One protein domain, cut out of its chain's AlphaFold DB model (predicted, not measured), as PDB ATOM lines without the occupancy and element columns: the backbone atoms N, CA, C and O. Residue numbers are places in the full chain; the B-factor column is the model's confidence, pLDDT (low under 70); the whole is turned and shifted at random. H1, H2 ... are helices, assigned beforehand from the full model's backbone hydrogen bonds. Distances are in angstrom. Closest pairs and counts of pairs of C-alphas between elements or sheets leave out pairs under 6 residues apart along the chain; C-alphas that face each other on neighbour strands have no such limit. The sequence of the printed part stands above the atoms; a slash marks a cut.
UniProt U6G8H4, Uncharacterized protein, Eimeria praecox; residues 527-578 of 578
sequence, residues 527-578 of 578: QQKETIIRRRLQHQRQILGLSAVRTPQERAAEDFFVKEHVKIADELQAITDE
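Overview. This is residues 527 to 578 of the 578 residues of an uncharacterized protein of Eimeria praecox (UniProt U6G8H4). Two helices and the link between them make a lopsided triangle: H1 meets the middle part of the longer H2 near H1's own beginning, slants away from it, and residues 544 to 551 fold back to where H2 begins. H2 makes the longest axis, and its residues 552 to 556 and 571 to 577 stick out past the place where the helices meet. The printed part has 52 residues with two named helices, H1 then H2, and no named strand; its class is all helix. The whole is loose, with a radius of gyration of the C-alphas of 12.8 A, and elongated, spanning 41 by 22 by 16 A.

Along the chain. Find C-alpha 527 at (130.745, 240.575, 214.375); from there H1, residues 527 to 543, runs 24.3 A to C-alpha 543 at (131.999, 218.487, 224.329). After the link, look for Pro 552, where H2, residues 552 to 577, begins; it runs 37.6 A to C-alpha 577 at (150.110, 246.481, 221.950).

Arrangement. Look at Glu 530 and Val 562: H1 and H2 touch, and these are their closest C-alphas, 5.9 A apart. H1 touches H2 with residues 529 to 534 alone, and H2 touches H1 with residues 558 to 566 alone. The two helices stand at a steep tilt of 62 degrees and run opposite ways. In both H1 and H2, every O i to N i+4 pair is within hydrogen-bond range.

Size, cuts and confidence. The two C-alphas farthest apart are those of Arg 550 and Glu 578, 41.1 A. Residues 550 to 556 and 571 to 578 stand free. The link from H1 to H2 is short, with 8 residues. The printed part has no cut, and Glu 578 is the chain's last residue. The mean pLDDT of the printed part is 95.1, and no printed residue is under 70.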
ATOM      1  N   GLN A 527     131.672 241.657 214.708       95.31
ATOM      2  CA  GLN A 527     130.745 240.575 214.375       95.31
ATOM      3  C   GLN A 527     131.464 239.246 214.079       95.31
ATOM      4  O   GLN A 527     130.968 238.174 214.440       95.31
ATOM      5  N   GLN A 528     132.645 239.288 213.453       95.25
ATOM      6  CA  GLN A 528     133.473 238.097 213.245       95.25
ATOM      7  C   GLN A 528     134.007 237.561 214.576       95.25
ATOM      8  O   GLN A 528     133.902 236.356 214.820       95.25
ATOM      9  N   LYS A 529     134.492 238.437 215.467       95.81
ATOM     10  CA  LYS A 529     134.932 238.058 216.822       95.81
ATOM     11  C   LYS A 529     133.798 237.391 217.608       95.81
ATOM     12  O   LYS A 529     133.981 236.293 218.136       95.81
ATOM     13  N   GLU A 530     132.602 237.983 217.598       96.94
ATOM     14  CA  GLU A 530     131.411 237.395 218.226       96.94
ATOM     15  C   GLU A 530     131.062 236.026 217.629       96.94
ATOM     16  O   GLU A 530     130.771 235.082 218.364       96.94
ATOM     17  N   THR A 531     131.128 235.881 216.303       96.38
ATOM     18  CA  THR A 531     130.827 234.613 215.619       96.38
ATOM     19  C   THR A 531     131.819 233.514 215.999       96.38
ATOM     20  O   THR A 531     131.417 232.375 216.250       96.38
ATOM     21  N   ILE A 532     133.110 233.845 216.081       95.31
ATOM     22  CA  ILE A 532     134.163 232.913 216.501       95.31
ATOM     23  C   ILE A 532     133.923 232.461 217.947       95.31
ATOM     24  O   ILE A 532     133.955 231.259 218.231       95.31
ATOM     25  N   ILE A 533     133.622 233.395 218.854       96.62
ATOM     26  CA  ILE A 533     133.352 233.080 220.264       96.62
ATOM     27  C   ILE A 533     132.072 232.248 220.407       96.62
ATOM     28  O   ILE A 533     132.094 231.248 221.126       96.62
ATOM     29  N   ARG A 534     130.994 232.570 219.676       97.06
ATOM     30  CA  ARG A 534     129.764 231.753 219.637       97.06
ATOM     31  C   ARG A 534     130.048 230.325 219.182       97.06
ATOM     32  O   ARG A 534     129.649 229.383 219.860       97.06
ATOM     33  N   ARG A 535     130.779 230.140 218.075       96.25
ATOM     34  CA  ARG A 535     131.150 228.798 217.585       96.25
ATOM     35  C   ARG A 535     131.954 228.025 218.627       96.25
ATOM     36  O   ARG A 535     131.682 226.849 218.863       96.25
ATOM     37  N   ARG A 536     132.905 228.686 219.292       96.56
ATOM     38  CA  ARG A 536     133.697 228.073 220.365       96.56
ATOM     39  C   ARG A 536     132.830 227.677 221.560       96.56
ATOM     40  O   ARG A 536     132.997 226.577 222.078       96.56
ATOM     41  N   LEU A 537     131.894 228.532 221.968       96.62
ATOM     42  CA  LEU A 537     130.962 228.247 223.057       96.62
ATOM     43  C   LEU A 537     130.048 227.063 222.717       96.62
ATOM     44  O   LEU A 537     129.870 226.166 223.539       96.62
ATOM     45  N   GLN A 538     129.512 227.015 221.496       95.50
ATOM     46  CA  GLN A 538     128.697 225.896 221.016       95.50
ATOM     47  C   GLN A 538     129.491 224.586 221.009       95.50
ATOM     48  O   GLN A 538     129.000 223.570 221.502       95.50
ATOM     49  N   HIS A 539     130.739 224.619 220.540       95.19
ATOM     50  CA  HIS A 539     131.625 223.459 220.563       95.19
ATOM     51  C   HIS A 539     131.935 222.989 221.994       95.19
ATOM     52  O   HIS A 539     131.866 221.797 222.283       95.19
ATOM     53  N   GLN A 540     132.196 223.913 222.926       96.12
ATOM     54  CA  GLN A 540     132.383 223.578 224.342       96.12
ATOM     55  C   GLN A 540     131.126 222.957 224.957       96.12
ATOM     56  O   GLN A 540     131.228 221.967 225.678       96.12
ATOM     57  N   ARG A 541     129.937 223.489 224.649       95.62
ATOM     58  CA  ARG A 541     128.669 222.883 225.081       95.62
ATOM     59  C   ARG A 541     128.517 221.468 224.530       95.62
ATOM     60  O   ARG A 541     128.131 220.584 225.288       95.62
ATOM     61  N   GLN A 542     128.876 221.247 223.266       95.06
ATOM     62  CA  GLN A 542     128.830 219.929 222.635       95.06
ATOM     63  C   GLN A 542     129.780 218.932 223.315       95.06
ATOM     64  O   GLN A 542     129.348 217.829 223.642       95.06
ATOM     65  N   ILE A 543     131.029 219.325 223.596       92.94
ATOM     66  CA  ILE A 543     131.999 218.487 224.329       92.94
ATOM     67  C   ILE A 543     131.477 218.133 225.728       92.94
ATOM     68  O   ILE A 543     131.640 217.008 226.189       92.94
ATOM     69  N   LEU A 544     130.830 219.085 226.400       96.56
ATOM     70  CA  LEU A 544     130.272 218.892 227.738       96.56
ATOM     71  C   LEU A 544     128.917 218.160 227.743       96.56
ATOM     72  O   LEU A 544     128.338 217.979 228.813       96.56
ATOM     73  N   GLY A 545     128.385 217.771 226.579       95.38
ATOM     74  CA  GLY A 545     127.069 217.133 226.466       95.38
ATOM     75  C   GLY A 545     125.900 218.039 226.873       95.38
ATOM     76  O   GLY A 545     124.822 217.548 227.206       95.38
ATOM     77  N   LEU A 546     126.094 219.360 226.875       95.75
ATOM     78  CA  LEU A 546     125.038 220.325 227.166       95.75
ATOM     79  C   LEU A 546     124.136 220.486 225.943       95.75
ATOM     80  O   LEU A 546     124.608 220.619 224.812       95.75
ATOM     81  N   SER A 547     122.824 220.533 226.168       93.56
ATOM     82  CA  SER A 547     121.852 220.783 225.106       93.56
ATOM     83  C   SER A 547     122.116 222.122 224.413       93.56
ATOM     84  O   SER A 547     122.600 223.085 225.021       93.56
ATOM     85  N   ALA A 548     121.770 222.195 223.125       94.06
ATOM     86  CA  ALA A 548     121.755 223.455 222.394       94.06
ATOM     87  C   ALA A 548     120.873 224.484 223.122       94.06
ATOM     88  O   ALA A 548     119.875 224.125 223.749       94.06
ATOM     89  N   VAL A 549     121.259 225.755 223.036       94.62
ATOM     90  CA  VAL A 549     120.556 226.893 223.639       94.62
ATOM     91  C   VAL A 549     119.147 226.980 223.048       94.62
ATOM     92  O   VAL A 549     118.970 227.316 221.874       94.62
ATOM     93  N   ARG A 550     118.127 226.631 223.838       94.81
ATOM     94  CA  ARG A 550     116.734 226.559 223.357       94.81
ATOM     95  C   ARG A 550     115.898 227.707 223.880       94.81
ATOM     96  O   ARG A 550     115.062 228.229 223.144       94.81
ATOM     97  N   THR A 551     116.118 228.099 225.129       96.94
ATOM     98  CA  THR A 551     115.280 229.108 225.771       96.94
ATOM     99  C   THR A 551     115.756 230.524 225.424       96.94
ATOM    100  O   THR A 551     116.953 230.757 225.245       96.94
ATOM    101  N   PRO A 552     114.841 231.506 225.337       96.25
ATOM    102  CA  PRO A 552     115.210 232.898 225.075       96.25
ATOM    103  C   PRO A 552     116.119 233.479 226.169       96.25
ATOM    104  O   PRO A 552     116.995 234.285 225.871       96.25
ATOM    105  N   GLN A 553     115.969 233.027 227.418       95.81
ATOM    106  CA  GLN A 553     116.846 233.420 228.525       95.81
ATOM    107  C   GLN A 553     118.276 232.905 228.335       95.81
ATOM    108  O   GLN A 553     119.227 233.656 228.538       95.81
ATOM    109  N   GLU A 554     118.449 231.656 227.894       95.06
ATOM    110  CA  GLU A 554     119.782 231.127 227.594       95.06
ATOM    111  C   GLU A 554     120.425 231.847 226.401       95.06
ATOM    112  O   GLU A 554     121.634 232.055 226.425       95.06
ATOM    113  N   ARG A 555     119.647 232.271 225.390       96.88
ATOM    114  CA  ARG A 555     120.175 233.086 224.277       96.88
ATOM    115  C   ARG A 555     120.652 234.452 224.755       96.88
ATOM    116  O   ARG A 555     121.735 234.875 224.377       96.88
ATOM    117  N   ALA A 556     119.890 235.108 225.631       96.88
ATOM    118  CA  ALA A 556     120.307 236.378 226.222       96.88
ATOM    119  C   ALA A 556     121.590 236.225 227.062       96.88
ATOM    120  O   ALA A 556     122.472 237.081 227.010       96.88
ATOM    121  N   ALA A 557     121.723 235.116 227.798       96.31
ATOM    122  CA  ALA A 557     122.936 234.798 228.545       96.31
ATOM    123  C   ALA A 557     124.131 234.486 227.622       96.31
ATOM    124  O   ALA A 557     125.241 234.938 227.896       96.31
ATOM    125  N   GLU A 558     123.909 233.755 226.525       97.12
ATOM    126  CA  GLU A 558     124.915 233.513 225.482       97.12
ATOM    127  C   GLU A 558     125.383 234.829 224.851       97.12
ATOM    128  O   GLU A 558     126.585 235.074 224.785       97.12
ATOM    129  N   ASP A 559     124.459 235.706 224.458       97.19
ATOM    130  CA  ASP A 559     124.782 237.004 223.865       97.19
ATOM    131  C   ASP A 559     125.580 237.891 224.832       97.19
ATOM    132  O   ASP A 559     126.557 238.523 224.428       97.19
ATOM    133  N   PHE A 560     125.196 237.923 226.112       98.00
ATOM    134  CA  PHE A 560     125.938 238.647 227.145       98.00
ATOM    135  C   PHE A 560     127.360 238.094 227.307       98.00
ATOM    136  O   PHE A 560     128.325 238.855 227.279       98.00
ATOM    137  N   PHE A 561     127.497 236.769 227.414       97.75
ATOM    138  CA  PHE A 561     128.788 236.095 227.555       97.75
ATOM    139  C   PHE A 561     129.707 236.350 226.354       97.75
ATOM    140  O   PHE A 561     130.890 236.641 226.526       97.75
ATOM    141  N   VAL A 562     129.162 236.274 225.137       97.81
ATOM    142  CA  VAL A 562     129.900 236.528 223.895       97.81
ATOM    143  C   VAL A 562     130.403 237.970 223.860       97.81
ATOM    144  O   VAL A 562     131.592 238.182 223.626       97.81
ATOM    145  N   LYS A 563     129.536 238.950 224.144       97.62
ATOM    146  CA  LYS A 563     129.914 240.372 224.155       97.62
ATOM    147  C   LYS A 563     130.994 240.674 225.187       97.62
ATOM    148  O   LYS A 563     131.939 241.396 224.882       97.62
ATOM    149  N   GLU A 564     130.881 240.108 226.385       98.00
ATOM    150  CA  GLU A 564     131.864 240.343 227.440       98.00
ATOM    151  C   GLU A 564     133.222 239.710 227.108       98.00
ATOM    152  O   GLU A 564     134.265 240.325 227.321       98.00
ATOM    153  N   HIS A 565     133.233 238.527 226.491       97.38
ATOM    154  CA  HIS A 565     134.479 237.920 226.026       97.38
ATOM    155  C   HIS A 565     135.142 238.676 224.876       97.38
ATOM    156  O   HIS A 565     136.371 238.693 224.824       97.38
ATOM    157  N   VAL A 566     134.369 239.305 223.983       97.12
ATOM    158  CA  VAL A 566     134.933 240.205 222.966       97.12
ATOM    159  C   VAL A 566     135.625 241.390 223.637       97.12
ATOM    160  O   VAL A 566     136.788 241.634 223.336       97.12
ATOM    161  N   LYS A 567     134.977 242.055 224.606       97.31
ATOM    162  CA  LYS A 567     135.600 243.175 225.338       97.31
ATOM    163  C   LYS A 567     136.900 242.768 226.025       97.31
ATOM    164  O   LYS A 567     137.902 243.450 225.872       97.31
ATOM    165  N   ILE A 568     136.903 241.632 226.729       96.12
ATOM    166  CA  ILE A 568     138.112 241.120 227.395       96.12
ATOM    167  C   ILE A 568     139.217 240.829 226.370       96.12
ATOM    168  O   ILE A 568     140.386 241.094 226.637       96.12
ATOM    169  N   ALA A 569     138.872 240.269 225.206       94.06
ATOM    170  CA  ALA A 569     139.845 240.010 224.149       94.06
ATOM    171  C   ALA A 569     140.438 241.313 223.588       94.06
ATOM    172  O   ALA A 569     141.645 241.373 223.372       94.06
ATOM    173  N   ASP A 570     139.614 242.345 223.408       94.81
ATOM    174  CA  ASP A 570     140.053 243.659 222.930       94.81
ATOM    175  C   ASP A 570     140.915 244.391 223.975       94.81
ATOM    176  O   ASP A 570     141.957 244.940 223.626       94.81
ATOM    177  N   GLU A 571     140.559 244.331 225.263       96.50
ATOM    178  CA  GLU A 571     141.378 244.877 226.357       96.50
ATOM    179  C   GLU A 571     142.731 244.162 226.474       96.50
ATOM    180  O   GLU A 571     143.766 244.805 226.643       96.50
ATOM    181  N   LEU A 572     142.755 242.830 226.352       94.06
ATOM    182  CA  LEU A 572     144.004 242.064 226.351       94.06
ATOM    183  C   LEU A 572     144.875 242.387 225.136       94.06
ATOM    184  O   LEU A 572     146.100 242.419 225.268       94.06
ATOM    185  N   GLN A 573     144.261 242.618 223.974       91.62
ATOM    186  CA  GLN A 573     144.981 243.050 222.782       91.62
ATOM    187  C   GLN A 573     145.592 244.438 223.003       91.62
ATOM    188  O   GLN A 573     146.790 244.589 222.797       91.62
ATOM    189  N   ALA A 574     144.824 245.395 223.537       91.75
ATOM    190  CA  ALA A 574     145.325 246.728 223.870       91.75
ATOM    191  C   ALA A 574     146.518 246.677 224.844       91.75
ATOM    192  O   ALA A 574     147.538 247.303 224.590       91.75
ATOM    193  N   ILE A 575     146.443 245.852 225.897       93.00
ATOM    194  CA  ILE A 575     147.555 245.638 226.847       93.00
ATOM    195  C   ILE A 575     148.783 244.997 226.176       93.00
ATOM    196  O   ILE A 575     149.897 245.149 226.664       93.00
ATOM    197  N   THR A 576     148.588 244.211 225.116       92.56
ATOM    198  CA  THR A 576     149.691 243.552 224.397       92.56
ATOM    199  C   THR A 576     150.367 244.496 223.401       92.56
ATOM    200  O   THR A 576     151.547 244.312 223.103       92.56
ATOM    201  N   ASP A 577     149.617 245.469 222.883       83.69
ATOM    202  CA  ASP A 577     150.110 246.481 221.950       83.69
ATOM    203  C   ASP A 577     150.832 247.643 222.674       83.69
ATOM    204  O   ASP A 577     151.734 248.245 222.085       83.69
ATOM    205  N   GLU A 578     150.467 247.935 223.933       76.81
ATOM    206  CA  GLU A 578     151.190 248.829 224.869       76.81
ATOM    207  C   GLU A 578     152.527 248.243 225.364       76.81
ATOM    208  O   GLU A 578     153.524 249.009 225.401       76.81
TER     209      GLU A 578